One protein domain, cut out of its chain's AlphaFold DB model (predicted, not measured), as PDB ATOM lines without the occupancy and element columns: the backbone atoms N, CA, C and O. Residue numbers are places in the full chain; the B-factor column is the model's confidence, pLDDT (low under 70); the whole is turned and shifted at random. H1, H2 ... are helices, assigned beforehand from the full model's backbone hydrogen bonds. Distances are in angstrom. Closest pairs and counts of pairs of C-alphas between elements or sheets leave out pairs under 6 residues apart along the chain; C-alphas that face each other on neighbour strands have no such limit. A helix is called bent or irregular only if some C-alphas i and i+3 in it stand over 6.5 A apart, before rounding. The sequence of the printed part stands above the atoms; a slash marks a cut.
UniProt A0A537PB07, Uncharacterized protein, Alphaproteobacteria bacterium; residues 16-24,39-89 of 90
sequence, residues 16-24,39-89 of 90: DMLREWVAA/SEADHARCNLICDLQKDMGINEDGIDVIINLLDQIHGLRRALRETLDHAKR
ATOM      1  N   ASP A  16     -18.618  -9.046  42.683       92.88
ATOM      2  CA  ASP A  16     -19.284 -10.114  43.434       92.88
ATOM      3  C   ASP A  16     -20.037 -11.040  42.474       92.88
ATOM      4  O   ASP A  16     -19.858 -12.256  42.523       92.88
ATOM      5  N   MET A  17     -20.756 -10.465  41.502       93.56
ATOM      6  CA  MET A  17     -21.356 -11.230  40.403       93.56
ATOM      7  C   MET A  17     -20.302 -12.030  39.626       93.56
ATOM      8  O   MET A  17     -20.532 -13.178  39.254       93.56
ATOM      9  N   LEU A  18     -19.129 -11.439  39.377       94.62
ATOM     10  CA  LEU A  18     -18.054 -12.119  38.659       94.62
ATOM     11  C   LEU A  18     -17.495 -13.306  39.459       94.62
ATOM     12  O   LEU A  18     -17.261 -14.359  38.871       94.62
ATOM     13  N   ARG A  19     -17.341 -13.174  40.785       94.81
ATOM     14  CA  ARG A  19     -16.957 -14.290  41.673       94.81
ATOM     15  C   ARG A  19     -17.985 -15.412  41.641       94.81
ATOM     16  O   ARG A  19     -17.608 -16.577  41.541       94.81
ATOM     17  N   GLU A  20     -19.272 -15.075  41.686       94.62
ATOM     18  CA  GLU A  20     -20.356 -16.058  41.583       94.62
ATOM     19  C   GLU A  20     -20.297 -16.818  40.253       94.62
ATOM     20  O   GLU A  20     -20.371 -18.045  40.232       94.62
ATOM     21  N   TRP A  21     -20.082 -16.112  39.143       95.56
ATOM     22  CA  TRP A  21     -19.984 -16.735  37.822       95.56
ATOM     23  C   TRP A  21     -18.732 -17.590  37.647       95.56
ATOM     24  O   TRP A  21     -18.795 -18.624  36.981       95.56
ATOM     25  N   VAL A  22     -17.603 -17.197  38.238       94.56
ATOM     26  CA  VAL A  22     -16.391 -18.029  38.264       94.56
ATOM     27  C   VAL A  22     -16.630 -19.292  39.091       94.56
ATOM     28  O   VAL A  22     -16.310 -20.388  38.636       94.56
ATOM     29  N   ALA A  23     -17.262 -19.170  40.262       93.88
ATOM     30  CA  ALA A  23     -17.600 -20.311  41.111       93.88
ATOM     31  C   ALA A  23     -18.588 -21.281  40.437       93.88
ATOM     32  O   ALA A  23     -18.452 -22.495  40.588       93.88
ATOM     33  N   ALA A  24     -19.542 -20.759  39.660       93.31
ATOM     34  CA  ALA A  24     -20.460 -21.547  38.839       93.31
ATOM     35  C   ALA A  24     -19.796 -22.146  37.582       93.31
ATOM     36  O   ALA A  24     -20.389 -22.972  36.893       93.31
ATOM     37  N   SER A  39     -10.368  -9.494  29.253       90.25
ATOM     38  CA  SER A  39     -10.201  -9.664  27.811       90.25
ATOM     39  C   SER A  39     -11.509  -9.342  27.073       90.25
ATOM     40  O   SER A  39     -12.599  -9.423  27.642       90.25
ATOM     41  N   GLU A  40     -11.429  -9.007  25.782       89.94
ATOM     42  CA  GLU A  40     -12.631  -8.765  24.966       89.94
ATOM     43  C   GLU A  40     -13.570  -9.985  24.967       89.94
ATOM     44  O   GLU A  40     -14.791  -9.833  25.026       89.94
ATOM     45  N   ALA A  41     -13.004 -11.195  24.968       89.12
ATOM     46  CA  ALA A  41     -13.766 -12.437  25.002       89.12
ATOM     47  C   ALA A  41     -14.497 -12.628  26.340       89.12
ATOM     48  O   ALA A  41     -15.684 -12.955  26.345       89.12
ATOM     49  N   ASP A  42     -13.824 -12.379  27.464       91.19
ATOM     50  CA  ASP A  42     -14.434 -12.523  28.791       91.19
ATOM     51  C   ASP A  42     -15.472 -11.434  29.047       91.19
ATOM     52  O   ASP A  42     -16.542 -11.710  29.587       91.19
ATOM     53  N   HIS A  43     -15.221 -10.214  28.570       92.06
ATOM     54  CA  HIS A  43     -16.198  -9.134  28.631       92.06
ATOM     55  C   HIS A  43     -17.452  -9.466  27.802       92.06
ATOM     56  O   HIS A  43     -18.576  -9.271  28.268       92.06
ATOM     57  N   ALA A  44     -17.286 -10.003  26.588       92.06
ATOM     58  CA  ALA A  44     -18.406 -10.446  25.756       92.06
ATOM     59  C   ALA A  44     -19.203 -11.580  26.421       92.06
ATOM     60  O   ALA A  44     -20.434 -11.561  26.394       92.06
ATOM     61  N   ARG A  45     -18.517 -12.527  27.070       94.50
ATOM     62  CA  ARG A  45     -19.145 -13.611  27.837       94.50
ATOM     63  C   ARG A  45     -19.946 -13.080  29.033       94.50
ATOM     64  O   ARG A  45     -21.094 -13.475  29.204       94.50
ATOM     65  N   CYS A  46     -19.400 -12.139  29.802       94.62
ATOM     66  CA  CYS A  46     -20.110 -11.498  30.917       94.62
ATOM     67  C   CYS A  46     -21.361 -10.737  30.447       94.62
ATOM     68  O   CYS A  46     -22.416 -10.796  31.084       94.62
ATOM     69  N   ASN A  47     -21.272 -10.051  29.302       94.06
ATOM     70  CA  ASN A  47     -22.424  -9.384  28.697       94.06
ATOM     71  C   ASN A  47     -23.494 -10.382  28.247       94.06
ATOM     72  O   ASN A  47     -24.669 -10.131  28.491       94.06
ATOM     73  N   LEU A  48     -23.105 -11.522  27.671       94.69
ATOM     74  CA  LEU A  48     -24.050 -12.582  27.317       94.69
ATOM     75  C   LEU A  48     -24.791 -13.106  28.553       94.69
ATOM     76  O   LEU A  48     -26.010 -13.239  28.515       94.69
ATOM     77  N   ILE A  49     -24.084 -13.367  29.657       95.94
ATOM     78  CA  ILE A  49     -24.723 -13.810  30.906       95.94
ATOM     79  C   ILE A  49     -25.708 -12.741  31.408       95.94
ATOM     80  O   ILE A  49     -26.834 -13.070  31.779       95.94
ATOM     81  N   CYS A  50     -25.337 -11.456  31.337       95.69
ATOM     82  CA  CYS A  50     -26.250 -10.352  31.652       95.69
ATOM     83  C   CYS A  50     -27.497 -10.342  30.762       95.69
ATOM     84  O   CYS A  50     -28.591 -10.156  31.284       95.69
ATOM     85  N   ASP A  51     -27.346 -10.518  29.448       95.56
ATOM     86  CA  ASP A  51     -28.470 -10.539  28.507       95.56
ATOM     87  C   ASP A  51     -29.413 -11.719  28.825       95.56
ATOM     88  O   ASP A  51     -30.632 -11.550  28.909       95.56
ATOM     89  N   LEU A  52     -28.852 -12.903  29.098       96.00
ATOM     90  CA  LEU A  52     -29.613 -14.102  29.461       96.00
ATOM     91  C   LEU A  52     -30.402 -13.913  30.767       96.00
ATOM     92  O   LEU A  52     -31.587 -14.244  30.818       96.00
ATOM     93  N   GLN A  53     -29.777 -13.352  31.805       94.19
ATOM     94  CA  GLN A  53     -30.425 -13.135  33.102       94.19
ATOM     95  C   GLN A  53     -31.435 -11.986  33.070       94.19
ATOM     96  O   GLN A  53     -32.578 -12.139  33.499       94.19
ATOM     97  N   LYS A  54     -31.001 -10.809  32.605       91.94
ATOM     98  CA  LYS A  54     -31.716  -9.540  32.810       91.94
ATOM     99  C   LYS A  54     -32.721  -9.256  31.707       91.94
ATOM    100  O   LYS A  54     -33.808  -8.764  31.999       91.94
ATOM    101  N   ASP A  55     -32.371  -9.586  30.467       92.62
ATOM    102  CA  ASP A  55     -33.194  -9.246  29.306       92.62
ATOM    103  C   ASP A  55     -34.080 -10.429  28.880       92.62
ATOM    104  O   ASP A  55     -35.191 -10.223  28.392       92.62
ATOM    105  N   MET A  56     -33.623 -11.668  29.104       95.19
ATOM    106  CA  MET A  56     -34.333 -12.886  28.688       95.19
ATOM    107  C   MET A  56     -34.967 -13.679  29.841       95.19
ATOM    108  O   MET A  56     -35.781 -14.564  29.578       95.19
ATOM    109  N   GLY A  57     -34.637 -13.371  31.100       94.94
ATOM    110  CA  GLY A  57     -35.222 -14.025  32.276       94.94
ATOM    111  C   GLY A  57     -34.879 -15.513  32.407       94.94
ATOM    112  O   GLY A  57     -35.665 -16.276  32.968       94.94
ATOM    113  N   ILE A  58     -33.739 -15.939  31.857       97.56
ATOM    114  CA  ILE A  58     -33.252 -17.315  31.969       97.56
ATOM    115  C   ILE A  58     -32.727 -17.546  33.390       97.56
ATOM    116  O   ILE A  58     -32.039 -16.698  33.959       97.56
ATOM    117  N   ASN A  59     -33.069 -18.697  33.965       95.88
ATOM    118  CA  ASN A  59     -32.592 -19.106  35.283       95.88
ATOM    119  C   ASN A  59     -31.148 -19.636  35.227       95.88
ATOM    120  O   ASN A  59     -30.596 -19.880  34.157       95.88
ATOM    121  N   GLU A  60     -30.555 -19.856  36.398       94.81
ATOM    122  CA  GLU A  60     -29.172 -20.329  36.540       94.81
ATOM    123  C   GLU A  60     -28.943 -21.668  35.820       94.81
ATOM    124  O   GLU A  60     -28.055 -21.749  34.975       94.81
ATOM    125  N   ASP A  61     -29.831 -22.653  36.013       96.06
ATOM    126  CA  ASP A  61     -29.753 -23.952  35.319       96.06
ATOM    127  C   ASP A  61     -29.765 -23.809  33.784       96.06
ATOM    128  O   ASP A  61     -29.127 -24.567  33.051       96.06
ATOM    129  N   GLY A  62     -30.534 -22.849  33.263       96.88
ATOM    130  CA  GLY A  62     -30.592 -22.570  31.833       96.88
ATOM    131  C   GLY A  62     -29.299 -21.940  31.321       96.88
ATOM    132  O   GLY A  62     -28.842 -22.273  30.225       96.88
ATOM    133  N   ILE A  63     -28.689 -21.061  32.117       96.75
ATOM    134  CA  ILE A  63     -27.403 -20.434  31.801       96.75
ATOM    135  C   ILE A  63     -26.297 -21.485  31.786       96.75
ATOM    136  O   ILE A  63     -25.549 -21.528  30.812       96.75
ATOM    137  N   ASP A  64     -26.256 -22.383  32.773       96.06
ATOM    138  CA  ASP A  64     -25.328 -23.520  32.812       96.06
ATOM    139  C   ASP A  64     -25.324 -24.297  31.491       96.06
ATOM    140  O   ASP A  64     -24.278 -24.532  30.876       96.06
ATOM    141  N   VAL A  65     -26.515 -24.662  31.010       96.25
ATOM    142  CA  VAL A  65     -26.666 -25.411  29.759       96.25
ATOM    143  C   VAL A  65     -26.178 -24.592  28.564       96.25
ATOM    144  O   VAL A  65     -25.445 -25.113  27.721       96.25
ATOM    145  N   ILE A  66     -26.566 -23.318  28.470       96.12
ATOM    146  CA  ILE A  66     -26.210 -22.454  27.337       96.12
ATOM    147  C   ILE A  66     -24.699 -22.215  27.274       96.12
ATOM    148  O   ILE A  66     -24.116 -22.321  26.192       96.12
ATOM    149  N   ILE A  67     -24.056 -21.926  28.407       95.25
ATOM    150  CA  ILE A  67     -22.610 -21.688  28.469       95.25
ATOM    151  C   ILE A  67     -21.841 -22.960  28.119       95.25
ATOM    152  O   ILE A  67     -20.945 -22.918  27.275       95.25
ATOM    153  N   ASN A  68     -22.252 -24.114  28.648       94.56
ATOM    154  CA  ASN A  68     -21.623 -25.388  28.308       94.56
ATOM    155  C   ASN A  68     -21.731 -25.692  26.800       94.56
ATOM    156  O   ASN A  68     -20.748 -26.065  26.157       94.56
ATOM    157  N   LEU A  69     -22.900 -25.468  26.189       95.94
ATOM    158  CA  LEU A  69     -23.073 -25.633  24.741       95.94
ATOM    159  C   LEU A  69     -22.192 -24.671  23.933       95.94
ATOM    160  O   LEU A  69     -21.622 -25.061  22.909       95.94
ATOM    161  N   LEU A  70     -22.059 -23.424  24.384       93.31
ATOM    162  CA  LEU A  70     -21.193 -22.439  23.747       93.31
ATOM    163  C   LEU A  70     -19.726 -22.891  23.786       93.31
ATOM    164  O   LEU A  70     -19.045 -22.877  22.755       93.31
ATOM    165  N   ASP A  71     -19.260 -23.373  24.938       92.69
ATOM    166  CA  ASP A  71     -17.902 -23.887  25.102       92.69
ATOM    167  C   ASP A  71     -17.654 -25.137  24.244       92.69
ATOM    168  O   ASP A  71     -16.604 -25.248  23.603       92.69
ATOM    169  N   GLN A  72     -18.637 -26.035  24.116       95.25
ATOM    170  CA  GLN A  72     -18.554 -27.180  23.200       95.25
ATOM    171  C   GLN A  72     -18.384 -26.742  21.738       95.25
ATOM    172  O   GLN A  72     -17.542 -27.288  21.016       95.25
ATOM    173  N   ILE A  73     -19.134 -25.730  21.284       95.75
ATOM    174  CA  ILE A  73     -19.012 -25.187  19.921       95.75
ATOM    175  C   ILE A  73     -17.628 -24.564  19.708       95.75
ATOM    176  O   ILE A  73     -17.011 -24.759  18.653       95.75
ATOM    177  N   HIS A  74     -17.118 -23.824  20.693       91.38
ATOM    178  CA  HIS A  74     -15.776 -23.252  20.629       91.38
ATOM    179  C   HIS A  74     -14.694 -24.335  20.580       91.38
ATOM    180  O   HIS A  74     -13.790 -24.247  19.741       91.38
ATOM    181  N   GLY A  75     -14.825 -25.383  21.395       93.00
ATOM    182  CA  GLY A  75     -13.941 -26.547  21.387       93.00
ATOM    183  C   GLY A  75     -13.924 -27.252  20.032       93.00
ATOM    184  O   GLY A  75     -12.856 -27.489  19.465       93.00
ATOM    185  N   LEU A  76     -15.100 -27.492  19.444       96.06
ATOM    186  CA  LEU A  76     -15.212 -28.111  18.123       96.06
ATOM    187  C   LEU A  76     -14.577 -27.245  17.025       96.06
ATOM    188  O   LEU A  76     -13.804 -27.741  16.204       96.06
ATOM    189  N   ARG A  77     -14.857 -25.935  17.016       95.25
ATOM    190  CA  ARG A  77     -14.248 -24.998  16.057       95.25
ATOM    191  C   ARG A  77     -12.728 -24.985  16.166       95.25
ATOM    192  O   ARG A  77     -12.055 -24.885  15.139       95.25
ATOM    193  N   ARG A  78     -12.187 -25.075  17.382       94.31
ATOM    194  CA  ARG A  78     -10.744 -25.157  17.615       94.31
ATOM    195  C   ARG A  78     -10.163 -26.454  17.048       94.31
ATOM    196  O   ARG A  78      -9.239 -26.376  16.244       94.31
ATOM    197  N   ALA A  79     -10.744 -27.606  17.379       95.25
ATOM    198  CA  ALA A  79     -10.282 -28.907  16.890       95.25
ATOM    199  C   ALA A  79     -10.292 -28.999  15.351       95.25
ATOM    200  O   ALA A  79      -9.355 -29.518  14.737       95.25
ATOM    201  N   LEU A  80     -11.321 -28.438  14.707       95.81
ATOM    202  CA  LEU A  80     -11.400 -28.368  13.244       95.81
ATOM    203  C   LEU A  80     -10.289 -27.501  12.641       95.81
ATOM    204  O   LEU A  80      -9.664 -27.912  11.663       95.81
ATOM    205  N   ARG A  81     -10.020 -26.321  13.215       94.88
ATOM    206  CA  ARG A  81      -8.925 -25.446  12.758       94.88
ATOM    207  C   ARG A  81      -7.577 -26.139  12.887       94.88
ATOM    208  O   ARG A  81      -6.832 -26.183  11.916       94.88
ATOM    209  N   GLU A  82      -7.318 -26.754  14.036       94.62
ATOM    210  CA  GLU A  82      -6.084 -27.502  14.269       94.62
ATOM    211  C   GLU A  82      -5.927 -28.629  13.239       94.62
ATOM    212  O   GLU A  82      -4.866 -28.758  12.633       94.62
ATOM    213  N   THR A  83      -6.979 -29.400  12.963       94.62
ATOM    214  CA  THR A  83      -6.939 -30.484  11.965       94.62
ATOM    215  C   THR A  83      -6.633 -29.960  10.557       94.62
ATOM    216  O   THR A  83      -5.773 -30.505   9.863       94.62
ATOM    217  N   LEU A  84      -7.288 -28.871  10.136       93.69
ATOM    218  CA  LEU A  84      -7.048 -28.239   8.834       93.69
ATOM    219  C   LEU A  84      -5.628 -27.670   8.716       93.69
ATOM    220  O   LEU A  84      -5.010 -27.770   7.657       93.69
ATOM    221  N   ASP A  85      -5.096 -27.096   9.790       92.06
ATOM    222  CA  ASP A  85      -3.748 -26.532   9.804       92.06
ATOM    223  C   ASP A  85      -2.665 -27.615   9.784       92.06
ATOM    224  O   ASP A  85      -1.580 -27.386   9.249       92.06
ATOM    225  N   HIS A  86      -2.926 -28.799  10.346       84.25
ATOM    226  CA  HIS A  86      -2.046 -29.960  10.173       84.25
ATOM    227  C   HIS A  86      -2.081 -30.475   8.729       84.25
ATOM    228  O   HIS A  86      -1.023 -30.712   8.154       84.25
ATOM    229  N   ALA A  87      -3.264 -30.561   8.113       82.31
ATOM    230  CA  ALA A  87      -3.414 -31.014   6.727       82.31
ATOM    231  C   ALA A  87      -2.751 -30.085   5.690       82.31
ATOM    232  O   ALA A  87      -2.410 -30.531   4.605       82.31
ATOM    233  N   LYS A  88      -2.565 -28.797   6.008       78.38
ATOM    234  CA  LYS A  88      -1.857 -27.830   5.146       78.38
ATOM    235  C   LYS A  88      -0.332 -27.863   5.286       78.38
ATOM    236  O   LYS A  88       0.354 -27.240   4.480       78.38
ATOM    237  N   ARG A  89       0.189 -28.487   6.347       75.50
ATOM    238  CA  ARG A  89       1.625 -28.518   6.679       75.50
ATOM    239  C   ARG A  89       2.313 -29.835   6.305       75.50
ATOM    240  O   ARG A  89       3.539 -29.881   6.378       75.50
TER     241      ARG A  89
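Overview. This is residues 16 to 24 and 39 to 89 of the 90 residues of an uncharacterized protein of Alphaproteobacteria bacterium (UniProt A0A537PB07). Two helices, H2 and the much longer H3, make a narrow V that is closed at the tight link between them, and the short helix H1 stands separately from both. The far part of H3 sticks out as a long arm, residues 71 to 89, and this arm makes most of the length; residues 39 to 44, at the open end of H2, stand free as well. The printed part has 60 residues with three named helices, H1, H2 and H3 in that order, and no named strand; the class is all helix. The whole is loose, with a radius of gyration of the C-alphas of 15.0 A, and spans 46 by 22 by 21 A.

Along the chain. Begin at C-alpha 16, at (-19.284, -10.114, 43.434), where H1 starts; it covers residues 16 to 23 and is 10.6 A long from first to last C-alpha. After Ala 24 the numbering jumps to Ser 39. Find C-alpha 40 at (-12.631, -8.765, 24.966); from there H2 runs through residues 40 to 55, 21.0 A from first to last C-alpha. H2 is neither bent nor irregular, but only just: C-alphas 52 and 55 are 6.0 A apart. Then look to Glu 60, where H3 begins; it takes in residues 60 to 87, is 40.8 A long, and ends at C-alpha 87, at (-3.414, -31.014, 6.727).

Arrangement. Look first at H1: it is only just apart from H2, with their closest C-alphas 8.0 A from each other. H1 and H3 are apart. Next compare Leu 52 in H2 with Ile 63 in H3: their C-alphas, the closest of the two helices, are 7.1 A apart. H2 and H3 are close but not clearly touching, with 2 pairs of C-alphas within 8 A. They run opposite ways at a shallow tilt of 31 degrees, and their centres are 17.2 A apart. Along the backbone of H1, H2 and H3 you will find every O i to N i+4 pair within hydrogen-bond range.

Size, cuts and confidence. The two C-alphas farthest apart are those of Gly 57 and Arg 89, at 47.1 A. Without the stretches that stand free, the body has 35 residues and spans 21 by 19 by 15 A. Residues 25 to 38 are cut out, and C-alphas 24 and 39 are 19.2 A apart across this cut, which falls in the link from H1 to H2. The link from H2 to H3, with 4 residues, is tight. The mean pLDDT of the printed part is 93.4, and no printed residue is under 70 in this model.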